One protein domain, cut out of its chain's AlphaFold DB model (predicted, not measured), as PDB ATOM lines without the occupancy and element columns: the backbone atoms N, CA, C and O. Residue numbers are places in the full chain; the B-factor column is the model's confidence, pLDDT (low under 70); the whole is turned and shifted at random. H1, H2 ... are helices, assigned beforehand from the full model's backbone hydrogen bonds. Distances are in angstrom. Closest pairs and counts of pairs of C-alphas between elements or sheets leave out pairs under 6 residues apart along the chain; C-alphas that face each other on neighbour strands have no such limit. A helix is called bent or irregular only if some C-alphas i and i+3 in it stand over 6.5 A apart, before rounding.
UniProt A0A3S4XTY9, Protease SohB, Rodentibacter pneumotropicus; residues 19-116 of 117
ATOM      1  N   LYS A  19      76.279 111.613 121.163       74.81
ATOM      2  CA  LYS A  19      76.445 111.278 119.738       74.81
ATOM      3  C   LYS A  19      77.433 112.205 119.017       74.81
ATOM      4  O   LYS A  19      78.209 111.741 118.187       74.81
ATOM      5  N   GLY A  20      77.418 113.505 119.324       73.31
ATOM      6  CA  GLY A  20      78.348 114.479 118.747       73.31
ATOM      7  C   GLY A  20      79.795 114.236 119.178       73.31
ATOM      8  O   GLY A  20      80.697 114.300 118.345       73.31
ATOM      9  N   LYS A  21      80.013 113.876 120.450       81.00
ATOM     10  CA  LYS A  21      81.339 113.497 120.965       81.00
ATOM     11  C   LYS A  21      81.861 112.217 120.323       81.00
ATOM     12  O   LYS A  21      83.010 112.181 119.901       81.00
ATOM     13  N   GLN A  22      81.015 111.193 120.206       85.38
ATOM     14  CA  GLN A  22      81.380 109.927 119.562       85.38
ATOM     15  C   GLN A  22      81.773 110.129 118.097       85.38
ATOM     16  O   GLN A  22      82.799 109.611 117.662       85.38
ATOM     17  N   LYS A  23      81.003 110.928 117.346       80.50
ATOM     18  CA  LYS A  23      81.335 111.225 115.949       80.50
ATOM     19  C   LYS A  23      82.648 112.001 115.823       80.50
ATOM     20  O   LYS A  23      83.454 111.678 114.960       80.50
ATOM     21  N   PHE A  24      82.884 112.973 116.701       81.69
ATOM     22  CA  PHE A  24      84.139 113.725 116.726       81.69
ATOM     23  C   PHE A  24      85.346 112.833 117.056       81.69
ATOM     24  O   PHE A  24      86.373 112.914 116.387       81.69
ATOM     25  N   GLN A  25      85.212 111.936 118.037       88.12
ATOM     26  CA  GLN A  25      86.250 110.960 118.372       88.12
ATOM     27  C   GLN A  25      86.564 110.041 117.183       88.12
ATOM     28  O   GLN A  25      87.731 109.837 116.858       88.12
ATOM     29  N   GLN A  26      85.531 109.558 116.489       88.56
ATOM     30  CA  GLN A  26      85.695 108.762 115.275       88.56
ATOM     31  C   GLN A  26      86.458 109.536 114.186       88.56
ATOM     32  O   GLN A  26      87.378 108.996 113.581       88.56
ATOM     33  N   GLU A  27      86.108 110.801 113.941       89.44
ATOM     34  CA  GLU A  27      86.783 111.635 112.937       89.44
ATOM     35  C   GLU A  27      88.264 111.877 113.278       89.44
ATOM     36  O   GLU A  27      89.118 111.878 112.385       89.44
ATOM     37  N   LEU A  28      88.590 112.038 114.565       91.38
ATOM     38  CA  LEU A  28      89.974 112.144 115.034       91.38
ATOM     39  C   LEU A  28      90.753 110.844 114.810       91.38
ATOM     40  O   LEU A  28      91.881 110.890 114.317       91.38
ATOM     41  N   GLU A  29      90.165 109.694 115.135       91.88
ATOM     42  CA  GLU A  29      90.790 108.383 114.936       91.88
ATOM     43  C   GLU A  29      91.004 108.064 113.454       91.88
ATOM     44  O   GLU A  29      92.091 107.620 113.076       91.88
ATOM     45  N   GLU A  30      90.018 108.353 112.601       94.00
ATOM     46  CA  GLU A  30      90.133 108.209 111.145       94.00
ATOM     47  C   GLU A  30      91.260 109.091 110.595       94.00
ATOM     48  O   GLU A  30      92.137 108.607 109.874       94.00
ATOM     49  N   THR A  31      91.303 110.367 110.990       93.25
ATOM     50  CA  THR A  31      92.359 111.302 110.568       93.25
ATOM     51  C   THR A  31      93.739 110.833 111.028       93.25
ATOM     52  O   THR A  31      94.705 110.867 110.262       93.25
ATOM     53  N   HIS A  32      93.842 110.346 112.265       93.25
ATOM     54  CA  HIS A  32      95.082 109.809 112.811       93.25
ATOM     55  C   HIS A  32      95.526 108.534 112.071       93.25
ATOM     56  O   HIS A  32      96.711 108.357 111.787       93.25
ATOM     57  N   GLY A  33      94.587 107.656 111.707       94.56
ATOM     58  CA  GLY A  33      94.847 106.488 110.865       94.56
ATOM     59  C   GLY A  33      95.409 106.869 109.494       94.56
ATOM     60  O   GLY A  33      96.444 106.338 109.087       94.56
ATOM     61  N   LEU A  34      94.785 107.844 108.823       95.62
ATOM     62  CA  LEU A  34      95.247 108.370 107.531       95.62
ATOM     63  C   LEU A  34      96.656 108.969 107.624       95.62
ATOM     64  O   LEU A  34      97.492 108.714 106.757       95.62
ATOM     65  N   PHE A  35      96.947 109.714 108.693       93.25
ATOM     66  CA  PHE A  35      98.285 110.248 108.942       93.25
ATOM     67  C   PHE A  35      99.326 109.130 109.078       93.25
ATOM     68  O   PHE A  35     100.349 109.153 108.393       93.25
ATOM     69  N   LYS A  36      99.055 108.111 109.905       94.62
ATOM     70  CA  LYS A  36      99.966 106.967 110.085       94.62
ATOM     71  C   LYS A  36     100.229 106.233 108.775       94.62
ATOM     72  O   LYS A  36     101.376 105.907 108.475       94.62
ATOM     73  N   GLN A  37      99.188 106.022 107.973       95.12
ATOM     74  CA  GLN A  37      99.317 105.401 106.659       95.12
ATOM     75  C   GLN A  37     100.193 106.236 105.714       95.12
ATOM     76  O   GLN A  37     101.081 105.685 105.067       95.12
ATOM     77  N   PHE A  38      99.980 107.554 105.656       95.06
ATOM     78  CA  PHE A  38     100.790 108.460 104.840       95.06
ATOM     79  C   PHE A  38     102.272 108.397 105.223       95.06
ATOM     80  O   PHE A  38     103.139 108.286 104.351       95.06
ATOM     81  N   VAL A  39     102.573 108.423 106.523       94.00
ATOM     82  CA  VAL A  39     103.952 108.331 107.011       94.00
ATOM     83  C   VAL A  39     104.567 106.977 106.646       94.00
ATOM     84  O   VAL A  39     105.661 106.952 106.088       94.00
ATOM     85  N   GLN A  40     103.863 105.862 106.872       94.50
ATOM     86  CA  GLN A  40     104.362 104.518 106.551       94.50
ATOM     87  C   GLN A  40     104.654 104.342 105.053       94.50
ATOM     88  O   GLN A  40     105.633 103.699 104.686       94.50
ATOM     89  N   GLN A  41     103.819 104.914 104.180       95.75
ATOM     90  CA  GLN A  41     104.010 104.843 102.727       95.75
ATOM     91  C   GLN A  41     105.271 105.579 102.267       95.75
ATOM     92  O   GLN A  41     105.972 105.094 101.383       95.75
ATOM     93  N   ASN A  42     105.567 106.735 102.864       95.19
ATOM     94  CA  ASN A  42     106.733 107.542 102.499       95.19
ATOM     95  C   ASN A  42     108.004 107.114 103.247       95.19
ATOM     96  O   ASN A  42     109.106 107.369 102.767       95.19
ATOM     97  N   ARG A  43     107.869 106.444 104.399       94.69
ATOM     98  CA  ARG A  43     108.975 105.874 105.182       94.69
ATOM     99  C   ARG A  43     108.671 104.441 105.635       94.69
ATOM    100  O   ARG A  43     108.391 104.218 106.810       94.69
ATOM    101  N   PRO A  44     108.782 103.442 104.740       93.44
ATOM    102  CA  PRO A  44     108.431 102.052 105.047       93.44
ATOM    103  C   PRO A  44     109.237 101.420 106.187       93.44
ATOM    104  O   PRO A  44     108.775 100.466 106.803       93.44
ATOM    105  N   HIS A  45     110.436 101.937 106.457       90.50
ATOM    106  CA  HIS A  45     111.331 101.438 107.504       90.50
ATOM    107  C   HIS A  45     111.043 102.030 108.892       90.50
ATOM    108  O   HIS A  45     111.586 101.547 109.882       90.50
ATOM    109  N   LEU A  46     110.201 103.062 108.969       92.06
ATOM    110  CA  LEU A  46     109.878 103.757 110.207       92.06
ATOM    111  C   LEU A  46     108.867 102.957 111.037       92.06
ATOM    112  O   LEU A  46     107.833 102.526 110.525       92.06
ATOM    113  N   ASP A  47     109.119 102.842 112.339       90.31
ATOM    114  CA  ASP A  47     108.121 102.369 113.299       90.31
ATOM    115  C   ASP A  47     107.151 103.509 113.645       90.31
ATOM    116  O   ASP A  47     107.352 104.277 114.590       90.31
ATOM    117  N   VAL A  48     106.090 103.631 112.846       90.88
ATOM    118  CA  VAL A  48     105.093 104.704 112.969       90.88
ATOM    119  C   VAL A  48     104.422 104.733 114.348       90.88
ATOM    120  O   VAL A  48     104.053 105.808 114.823       90.88
ATOM    121  N   ASN A  49     104.298 103.596 115.036       89.00
ATOM    122  CA  ASN A  49     103.646 103.550 116.346       89.00
ATOM    123  C   ASN A  49     104.467 104.242 117.443       89.00
ATOM    124  O   ASN A  49     103.884 104.727 118.410       89.00
ATOM    125  N   LYS A  50     105.795 104.329 117.292       88.25
ATOM    126  CA  LYS A  50     106.670 105.032 118.246       88.25
ATOM    127  C   LYS A  50     106.611 106.549 118.129       88.25
ATOM    128  O   LYS A  50     106.956 107.240 119.076       88.25
ATOM    129  N   VAL A  51     106.216 107.062 116.966       89.38
ATOM    130  CA  VAL A  51     106.326 108.491 116.633       89.38
ATOM    131  C   VAL A  51     104.970 109.175 116.488       89.38
ATOM    132  O   VAL A  51     104.873 110.385 116.671       89.38
ATOM    133  N   ALA A  52     103.907 108.422 116.193       89.44
ATOM    134  CA  ALA A  52     102.544 108.930 116.068       89.44
ATOM    135  C   ALA A  52     101.822 108.991 117.429       89.44
ATOM    136  O   ALA A  52     100.689 108.540 117.558       89.44
ATOM    137  N   THR A  53     102.474 109.534 118.459       88.38
ATOM    138  CA  THR A  53     101.931 109.667 119.827       88.38
ATOM    139  C   THR A  53     101.324 111.046 120.103       88.38
ATOM    140  O   THR A  53     100.646 111.232 121.108       88.38
ATOM    141  N   GLY A  54     101.534 112.014 119.203       86.25
ATOM    142  CA  GLY A  54     101.160 113.421 119.401       86.25
ATOM    143  C   GLY A  54     102.253 114.264 120.069       86.25
ATOM    144  O   GLY A  54     102.048 115.452 120.312       86.25
ATOM    145  N   GLU A  55     103.412 113.668 120.346       90.25
ATOM    146  CA  GLU A  55     104.596 114.364 120.848       90.25
ATOM    147  C   GLU A  55     105.317 115.147 119.740       90.25
ATOM    148  O   GLU A  55     105.066 114.971 118.545       90.25
ATOM    149  N   HIS A  56     106.228 116.032 120.148       91.44
ATOM    150  CA  HIS A  56     107.113 116.758 119.242       91.44
ATOM    151  C   HIS A  56     108.551 116.264 119.395       91.44
ATOM    152  O   HIS A  56     108.974 115.879 120.482       91.44
ATOM    153  N   TRP A  57     109.308 116.334 118.301       93.94
ATOM    154  CA  TRP A  57     110.699 115.895 118.245       93.94
ATOM    155  C   TRP A  57     111.580 117.044 117.763       93.94
ATOM    156  O   TRP A  57     111.295 117.662 116.735       93.94
ATOM    157  N   PHE A  58     112.661 117.332 118.489       96.25
ATOM    158  CA  PHE A  58     113.701 118.239 118.007       96.25
ATOM    159  C   PHE A  58     114.493 117.593 116.866       96.25
ATOM    160  O   PHE A  58     114.514 116.373 116.731       96.25
ATOM    161  N   GLY A  59     115.169 118.402 116.044       95.69
ATOM    162  CA  GLY A  59     115.803 117.933 114.802       95.69
ATOM    163  C   GLY A  59     116.729 116.723 114.971       95.69
ATOM    164  O   GLY A  59     116.664 115.794 114.174       95.69
ATOM    165  N   THR A  60     117.537 116.679 116.033       96.94
ATOM    166  CA  THR A  60     118.415 115.532 116.322       96.94
ATOM    167  C   THR A  60     117.630 114.270 116.676       96.94
ATOM    168  O   THR A  60     117.909 113.209 116.127       96.94
ATOM    169  N   GLN A  61     116.591 114.391 117.504       95.62
ATOM    170  CA  GLN A  61     115.697 113.279 117.844       95.62
ATOM    171  C   GLN A  61     114.946 112.780 116.607       95.62
ATOM    172  O   GLN A  61     114.810 111.582 116.397       95.62
ATOM    173  N   ALA A  62     114.480 113.699 115.759       95.12
ATOM    174  CA  ALA A  62     113.814 113.357 114.512       95.12
ATOM    175  C   ALA A  62     114.749 112.591 113.568       95.12
ATOM    176  O   ALA A  62     114.303 111.661 112.903       95.12
ATOM    177  N   LEU A  63     116.037 112.937 113.525       95.75
ATOM    178  CA  LEU A  63     117.023 112.201 112.738       95.75
ATOM    179  C   LEU A  63     117.242 110.784 113.293       95.75
ATOM    180  O   LEU A  63     117.193 109.819 112.535       95.75
ATOM    181  N   GLU A  64     117.412 110.646 114.610       94.12
ATOM    182  CA  GLU A  64     117.569 109.347 115.288       94.12
ATOM    183  C   GLU A  64     116.350 108.435 115.096       94.12
ATOM    184  O   GLU A  64     116.488 107.235 114.865       94.12
ATOM    185  N   LEU A  65     115.151 109.019 115.133       93.44
ATOM    186  CA  LEU A  65     113.887 108.335 114.881       93.44
ATOM    187  C   LEU A  65     113.601 108.127 113.390       93.44
ATOM    188  O   LEU A  65     112.543 107.607 113.068       93.44
ATOM    189  N   GLN A  66     114.494 108.531 112.478       93.75
ATOM    190  CA  GLN A  66     114.309 108.431 111.021       93.75
ATOM    191  C   GLN A  66     113.071 109.188 110.491       93.75
ATOM    192  O   GLN A  66     112.473 108.832 109.473       93.75
ATOM    193  N   LEU A  67     112.680 110.261 111.178       93.44
ATOM    194  CA  LEU A  67     111.636 111.210 110.781       93.44
ATOM    195  C   LEU A  67     112.142 112.312 109.842       93.44
ATOM    196  O   LEU A  67     111.332 113.059 109.287       93.44
ATOM    197  N   ILE A  68     113.450 112.430 109.655       95.06
ATOM    198  CA  ILE A  68     114.095 113.293 108.664       95.06
ATOM    199  C   ILE A  68     115.327 112.578 108.115       95.06
ATOM    200  O   ILE A  68     115.876 111.695 108.769       95.06
ATOM    201  N   ASP A  69     115.763 112.979 106.928       94.94
ATOM    202  CA  ASP A  69     116.895 112.348 106.242       94.94
ATOM    203  C   ASP A  69     118.237 113.019 106.593       94.94
ATOM    204  O   ASP A  69     119.302 112.433 106.415       94.94
ATOM    205  N   GLY A  70     118.196 114.246 107.121       96.06
ATOM    206  CA  GLY A  70     119.377 115.004 107.520       96.06
ATOM    207  C   GLY A  70     119.028 116.348 108.153       96.06
ATOM    208  O   GLY A  70     117.882 116.797 108.107       96.06
ATOM    209  N   ILE A  71     120.036 116.991 108.745       97.06
ATOM    210  CA  ILE A  71     119.944 118.333 109.328       97.06
ATOM    211  C   ILE A  71     120.865 119.251 108.528       97.06
ATOM    212  O   ILE A  71     122.073 119.027 108.485       97.06
ATOM    213  N   SER A  72     120.301 120.281 107.905       97.00
ATOM    214  CA  SER A  72     121.041 121.266 107.114       97.00
ATOM    215  C   SER A  72     120.300 122.599 107.068       97.00
ATOM    216  O   SER A  72     119.127 122.688 107.445       97.00
ATOM    217  N   THR A  73     120.965 123.640 106.570       97.31
ATOM    218  CA  THR A  73     120.281 124.876 106.177       97.31
ATOM    219  C   THR A  73     119.728 124.771 104.753       97.31
ATOM    220  O   THR A  73     120.072 123.857 103.995       97.31
ATOM    221  N   SER A  74     118.855 125.710 104.378       95.38
ATOM    222  CA  SER A  74     118.371 125.832 102.998       95.38
ATOM    223  C   SER A  74     119.506 126.087 102.010       95.38
ATOM    224  O   SER A  74     119.481 125.563 100.899       95.38
ATOM    225  N   ASP A  75     120.500 126.875 102.420       95.81
ATOM    226  CA  ASP A  75     121.609 127.278 101.562       95.81
ATOM    227  C   ASP A  75     122.546 126.095 101.316       95.81
ATOM    228  O   ASP A  75     122.894 125.829 100.166       95.81
ATOM    229  N   ASP A  76     122.857 125.316 102.360       96.69
ATOM    230  CA  ASP A  76     123.664 124.095 102.238       96.69
ATOM    231  C   ASP A  76     123.022 123.092 101.273       96.69
ATOM    232  O   ASP A  76     123.700 122.539 100.408       96.69
ATOM    233  N   LEU A  77     121.701 122.896 101.377       95.44
ATOM    234  CA  LEU A  77     120.955 121.986 100.505       95.44
ATOM    235  C   LEU A  77     121.046 122.417  99.033       95.44
ATOM    236  O   LEU A  77     121.254 121.587  98.148       95.44
ATOM    237  N   LEU A  78     120.883 123.715  98.753       95.56
ATOM    238  CA  LEU A  78     120.962 124.244  97.391       95.56
ATOM    239  C   LEU A  78     122.385 124.147  96.835       95.56
ATOM    240  O   LEU A  78     122.551 123.726  95.691       95.56
ATOM    241  N   LEU A  79     123.394 124.500  97.636       96.00
ATOM    242  CA  LEU A  79     124.805 124.427  97.250       96.00
ATOM    243  C   LEU A  79     125.245 122.990  96.960       96.00
ATOM    244  O   LEU A  79     125.974 122.760  95.995       96.00
ATOM    245  N   ASP A  80     124.793 122.019  97.756       95.69
ATOM    246  CA  ASP A  80     125.080 120.606  97.509       95.69
ATOM    247  C   ASP A  80     124.432 120.124  96.204       95.69
ATOM    248  O   ASP A  80     125.097 119.542  95.348       95.69
ATOM    249  N   MET A  81     123.165 120.478  95.982       95.50
ATOM    250  CA  MET A  81     122.430 120.117  94.766       95.50
ATOM    251  C   MET A  81     123.007 120.758  93.496       95.50
ATOM    252  O   MET A  81     122.921 120.155  92.426       95.50
ATOM    253  N   MET A  82     123.612 121.948  93.591       96.62
ATOM    254  CA  MET A  82     124.257 122.640  92.465       96.62
ATOM    255  C   MET A  82     125.478 121.904  91.898       96.62
ATOM    256  O   MET A  82     125.884 122.211  90.778       96.62
ATOM    257  N   LYS A  83     126.064 120.947  92.631       96.56
ATOM    258  CA  LYS A  83     127.208 120.154  92.147       96.56
ATOM    259  C   LYS A  83     126.835 119.299  90.937       96.56
ATOM    260  O   LYS A  83     127.594 119.239  89.976       96.56
ATOM    261  N   ASP A  84     125.639 118.711  90.974       97.25
ATOM    262  CA  ASP A  84     125.207 117.703  89.998       97.25
ATOM    263  C   ASP A  84     123.933 118.101  89.234       97.25
ATOM    264  O   ASP A  84     123.494 117.387  88.329       97.25
ATOM    265  N   LYS A  85     123.288 119.219  89.602       97.00
ATOM    266  CA  LYS A  85     121.998 119.645  89.038       97.00
ATOM    267  C   LYS A  85     121.990 121.134  88.707       97.00
ATOM    268  O   LYS A  85     122.569 121.959  89.405       97.00
ATOM    269  N   LEU A  86     121.236 121.492  87.668       96.25
ATOM    270  CA  LEU A  86     120.932 122.886  87.362       96.25
ATOM    271  C   LEU A  86     119.864 123.412  88.332       96.25
ATOM    272  O   LEU A  86     118.713 122.978  88.292       96.25
ATOM    273  N   VAL A  87     120.236 124.373  89.175       95.38
ATOM    274  CA  VAL A  87     119.327 125.019  90.132       95.38
ATOM    275  C   VAL A  87     118.880 126.376  89.587       95.38
ATOM    276  O   VAL A  87     119.708 127.230  89.275       95.38
ATOM    277  N   ILE A  88     117.565 126.587  89.471       95.31
ATOM    278  CA  ILE A  88     116.966 127.809  88.909       95.31
ATOM    279  C   ILE A  88     116.032 128.447  89.942       95.31
ATOM    280  O   ILE A  88     115.119 127.799  90.449       95.31
ATOM    281  N   GLY A  89     116.226 129.740  90.223       93.94
ATOM    282  CA  GLY A  89     115.360 130.509  91.118       93.94
ATOM    283  C   GLY A  89     114.119 131.054  90.406       93.94
ATOM    284  O   GLY A  89     114.229 131.888  89.508       93.94
ATOM    285  N   VAL A  90     112.929 130.637  90.841       94.94
ATOM    286  CA  VAL A  90     111.642 131.152  90.344       94.94
ATOM    287  C   VAL A  90     110.974 131.978  91.434       94.94
ATOM    288  O   VAL A  90     110.871 131.548  92.577       94.94
ATOM    289  N   ASN A  91     110.496 133.172  91.082       93.44
ATOM    290  CA  ASN A  91     109.831 134.075  92.017       93.44
ATOM    291  C   ASN A  91     108.411 134.380  91.542       93.44
ATOM    292  O   ASN A  91     108.222 134.978  90.480       93.44
ATOM    293  N   TYR A  92     107.410 134.019  92.348       93.50
ATOM    294  CA  TYR A  92     106.024 134.398  92.091       93.50
ATOM    295  C   TYR A  92     105.768 135.837  92.555       93.50
ATOM    296  O   TYR A  92     106.026 136.187  93.706       93.50
ATOM    297  N   LYS A  93     105.237 136.684  91.665       90.69
ATOM    298  CA  LYS A  93     104.834 138.060  91.988       90.69
ATOM    299  C   LYS A  93     103.341 138.236  91.743       90.69
ATOM    300  O   LYS A  93     102.869 138.096  90.616       90.69
ATOM    301  N   ILE A  94     102.610 138.605  92.791       87.44
ATOM    302  CA  ILE A  94     101.200 138.993  92.675       87.44
ATOM    303  C   ILE A  94     101.128 140.305  91.885       87.44
ATOM    304  O   ILE A  94     101.827 141.270  92.205       87.44
ATOM    305  N   LYS A  95     100.264 140.365  90.863       82.19
ATOM    306  CA  LYS A  95      99.995 141.615  90.141       82.19
ATOM    307  C   LYS A  95      99.405 142.639  91.108       82.19
ATOM    308  O   LYS A  95      98.266 142.513  91.547       82.19
ATOM    309  N   THR A  96     100.157 143.690  91.407       79.94
ATOM    310  CA  THR A  96      99.601 144.862  92.083       79.94
ATOM    311  C   THR A  96      98.703 145.627  91.110       79.94
ATOM    312  O   THR A  96      99.163 145.919  90.001       79.94
ATOM    313  N   PRO A  97      97.466 146.000  91.495       81.19
ATOM    314  CA  PRO A  97      96.624 146.870  90.683       81.19
ATOM    315  C   PRO A  97      97.383 148.138  90.286       81.19
ATOM    316  O   PRO A  97      98.085 148.724  91.115       81.19
ATOM    317  N   PHE A  98      97.235 148.558  89.027       73.75
ATOM    318  CA  PHE A  98      97.975 149.681  88.441       73.75
ATOM    319  C   PHE A  98      97.953 150.925  89.343       73.75
ATOM    320  O   PHE A  98      99.014 151.469  89.647       73.75
ATOM    321  N   LEU A  99      96.778 151.267  89.880       71.12
ATOM    322  CA  LEU A  99      96.556 152.383  90.807       71.12
ATOM    323  C   LEU A  99      97.399 152.295  92.095       71.12
ATOM    324  O   LEU A  99      98.033 153.275  92.474       71.12
ATOM    325  N   LYS A 100      97.504 151.114  92.725       70.25
ATOM    326  CA  LYS A 100      98.371 150.906  93.907       70.25
ATOM    327  C   LYS A 100      99.861 150.971  93.554       70.25
ATOM    328  O   LYS A 100     100.666 151.465  94.338       70.25
ATOM    329  N   SER A 101     100.247 150.494  92.367       68.00
ATOM    330  CA  SER A 101     101.641 150.575  91.898       68.00
ATOM    331  C   SER A 101     102.076 152.005  91.543       68.00
ATOM    332  O   SER A 101     103.271 152.304  91.548       68.00
ATOM    333  N   TRP A 102     101.113 152.866  91.198       69.19
ATOM    334  CA  TRP A 102     101.335 154.270  90.865       69.19
ATOM    335  C   TRP A 102     101.469 155.105  92.140       69.19
ATOM    336  O   TRP A 102     102.454 155.826  92.283       69.19
ATOM    337  N   ASP A 103     100.588 154.895  93.126       75.81
ATOM    338  CA  ASP A 103     100.686 155.494  94.467       75.81
ATOM    339  C   ASP A 103     102.048 155.204  95.133       75.81
ATOM    340  O   ASP A 103     102.750 156.113  95.567       75.81
ATOM    341  N   ASN A 104     102.519 153.950  95.090       73.19
ATOM    342  CA  ASN A 104     103.831 153.569  95.637       73.19
ATOM    343  C   ASN A 104     105.036 154.176  94.889       73.19
ATOM    344  O   ASN A 104     106.146 154.205  95.430       73.19
ATOM    345  N   ARG A 105     104.860 154.609  93.634       72.44
ATOM    346  CA  ARG A 105     105.903 155.301  92.860       72.44
ATOM    347  C   ARG A 105     105.930 156.789  93.191       72.44
ATOM    348  O   ARG A 105     107.005 157.308  93.474       72.44
ATOM    349  N   TRP A 106     104.770 157.437  93.262       72.25
ATOM    350  CA  TRP A 106     104.663 158.846  93.643       72.25
ATOM    351  C   TRP A 106     105.031 159.095  95.098       72.25
ATOM    352  O   TRP A 106     105.741 160.054  95.364       72.25
ATOM    353  N   LYS A 107     104.675 158.200  96.027       71.19
ATOM    354  CA  LYS A 107     105.155 158.266  97.416       71.19
ATOM    355  C   LYS A 107     106.676 158.265  97.499       71.19
ATOM    356  O   LYS A 107     107.228 159.030  98.271       71.19
ATOM    357  N   ARG A 108     107.361 157.466  96.677       72.00
ATOM    358  CA  ARG A 108     108.831 157.411  96.657       72.00
ATOM    359  C   ARG A 108     109.447 158.703  96.115       72.00
ATOM    360  O   ARG A 108     110.399 159.207  96.692       72.00
ATOM    361  N   VAL A 109     108.877 159.249  95.041       77.19
ATOM    362  CA  VAL A 109     109.318 160.519  94.439       77.19
ATOM    363  C   VAL A 109     109.045 161.699  95.376       77.19
ATOM    364  O   VAL A 109     109.941 162.497  95.625       77.19
ATOM    365  N   LEU A 110     107.846 161.778  95.956       75.94
ATOM    366  CA  LEU A 110     107.477 162.813  96.922       75.94
ATOM    367  C   LEU A 110     108.340 162.728  98.184       75.94
ATOM    368  O   LEU A 110     108.823 163.751  98.644       75.94
ATOM    369  N   MET A 111     108.614 161.529  98.703       67.94
ATOM    370  CA  MET A 111     109.469 161.355  99.883       67.94
ATOM    371  C   MET A 111     110.905 161.851  99.644       67.94
ATOM    372  O   MET A 111     111.499 162.415 100.555       67.94
ATOM    373  N   HIS A 112     111.438 161.727  98.420       66.81
ATOM    374  CA  HIS A 112     112.733 162.316  98.055       66.81
ATOM    375  C   HIS A 112     112.686 163.842  97.882       66.81
ATOM    376  O   HIS A 112     113.645 164.520  98.239       66.81
ATOM    377  N   LEU A 113     111.576 164.391  97.379       69.38
ATOM    378  CA  LEU A 113     111.390 165.841  97.246       69.38
ATOM    379  C   LEU A 113     111.210 166.533  98.607       69.38
ATOM    380  O   LEU A 113     111.695 167.644  98.785       69.38
ATOM    381  N   PHE A 114     110.582 165.867  99.580       67.88
ATOM    382  CA  PHE A 114     110.446 166.369 100.952       67.88
ATOM    383  C   PHE A 114     111.713 166.195 101.806       67.88
ATOM    384  O   PHE A 114     111.852 166.899 102.794       67.88
ATOM    385  N   SER A 115     112.646 165.304 101.442       59.44
ATOM    386  CA  SER A 115     113.946 165.175 102.133       59.44
ATOM    387  C   SER A 115     115.016 166.169 101.656       59.44
ATOM    388  O   SER A 115     116.127 166.154 102.177       59.44
ATOM    389  N   ALA A 116     114.715 166.962 100.623       55.88
ATOM    390  CA  ALA A 116     115.642 167.899  99.981       55.88
ATOM    391  C   ALA A 116     115.353 169.383 100.311       55.88
ATOM    392  O   ALA A 116     115.887 170.268  99.642       55.88
TER     393      ALA A 116
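This is residues 19 to 116 of the 117 residues of the protein "Protease SohB" of Rodentibacter pneumotropicus (UniProt A0A3S4XTY9). An open, strung-out chain of helices rather than a ball: the long straight helix H1 stands at one end with the short helix H2 beside its last part, the short helices H3 and H4 follow in a loose body, and helix H5 lies at the far end of a bare arm. Residues 19 to 31 of H1 stick out of that body at one side, and residues 88 to 116, which hold H5, reach away from it at the other. The printed part has 98 residues with five named helices, H1 to H5 in that order along the chain, and no named strand; the class is all helix. The whole is extended, with a radius of gyration of the C-alphas of 24.8 A, and flat, spanning 67 by 52 by 24 A.

The longest helix is H1, residues 19 to 42. It only just touches H2, residues 48 to 51, with 3 pairs of C-alphas within 8 A; the closest are those of Lys 36 and Val 48, 6.3 A apart. H1 touches H2 with residues 36 to 40 alone. H3, residues 59 to 64, touches no helix and is apart from H1 and H2. H4, residues 74 to 81, is apart from H3 and from H1. H5, residues 98 to 114, is apart from H1, H2, H3 and H4. In H1, H3 and H4 every O i to N i+4 pair is within hydrogen-bond range; in H5 12 of 13 are, and H2 is too short for such a pair.

H1 runs 35.1 A from C-alpha 19 at (76.445, 111.278, 119.738) to C-alpha 42 at (106.733, 107.542, 102.499). H2 measures 5.4 A, H3 8.8 A and H4 10.8 A from first to last C-alpha. H5 runs 24.3 A from C-alpha 98 at (97.975, 149.681, 88.441) to C-alpha 114 at (110.446, 166.369, 100.952). No helix is bent or irregular.

The C-alphas of Lys 19 and Ala 116, the two farthest apart, are 71.6 A from each other. Without the stretches that stand free, residues 19 to 31, 80 to 86 and 88 to 116, the body has 49 residues and spans 37 by 23 by 17 A. The link from H1 to H2 is tight, those from H2 to H3 and from H3 to H4 are short, and the link from H4 to H5, residues 82 to 97, is long. The printed part has no cut. The mean pLDDT of the printed part is 87.8; residues 101 to 102 and 111 to 116 are under 70, and the mean of H5 is 71.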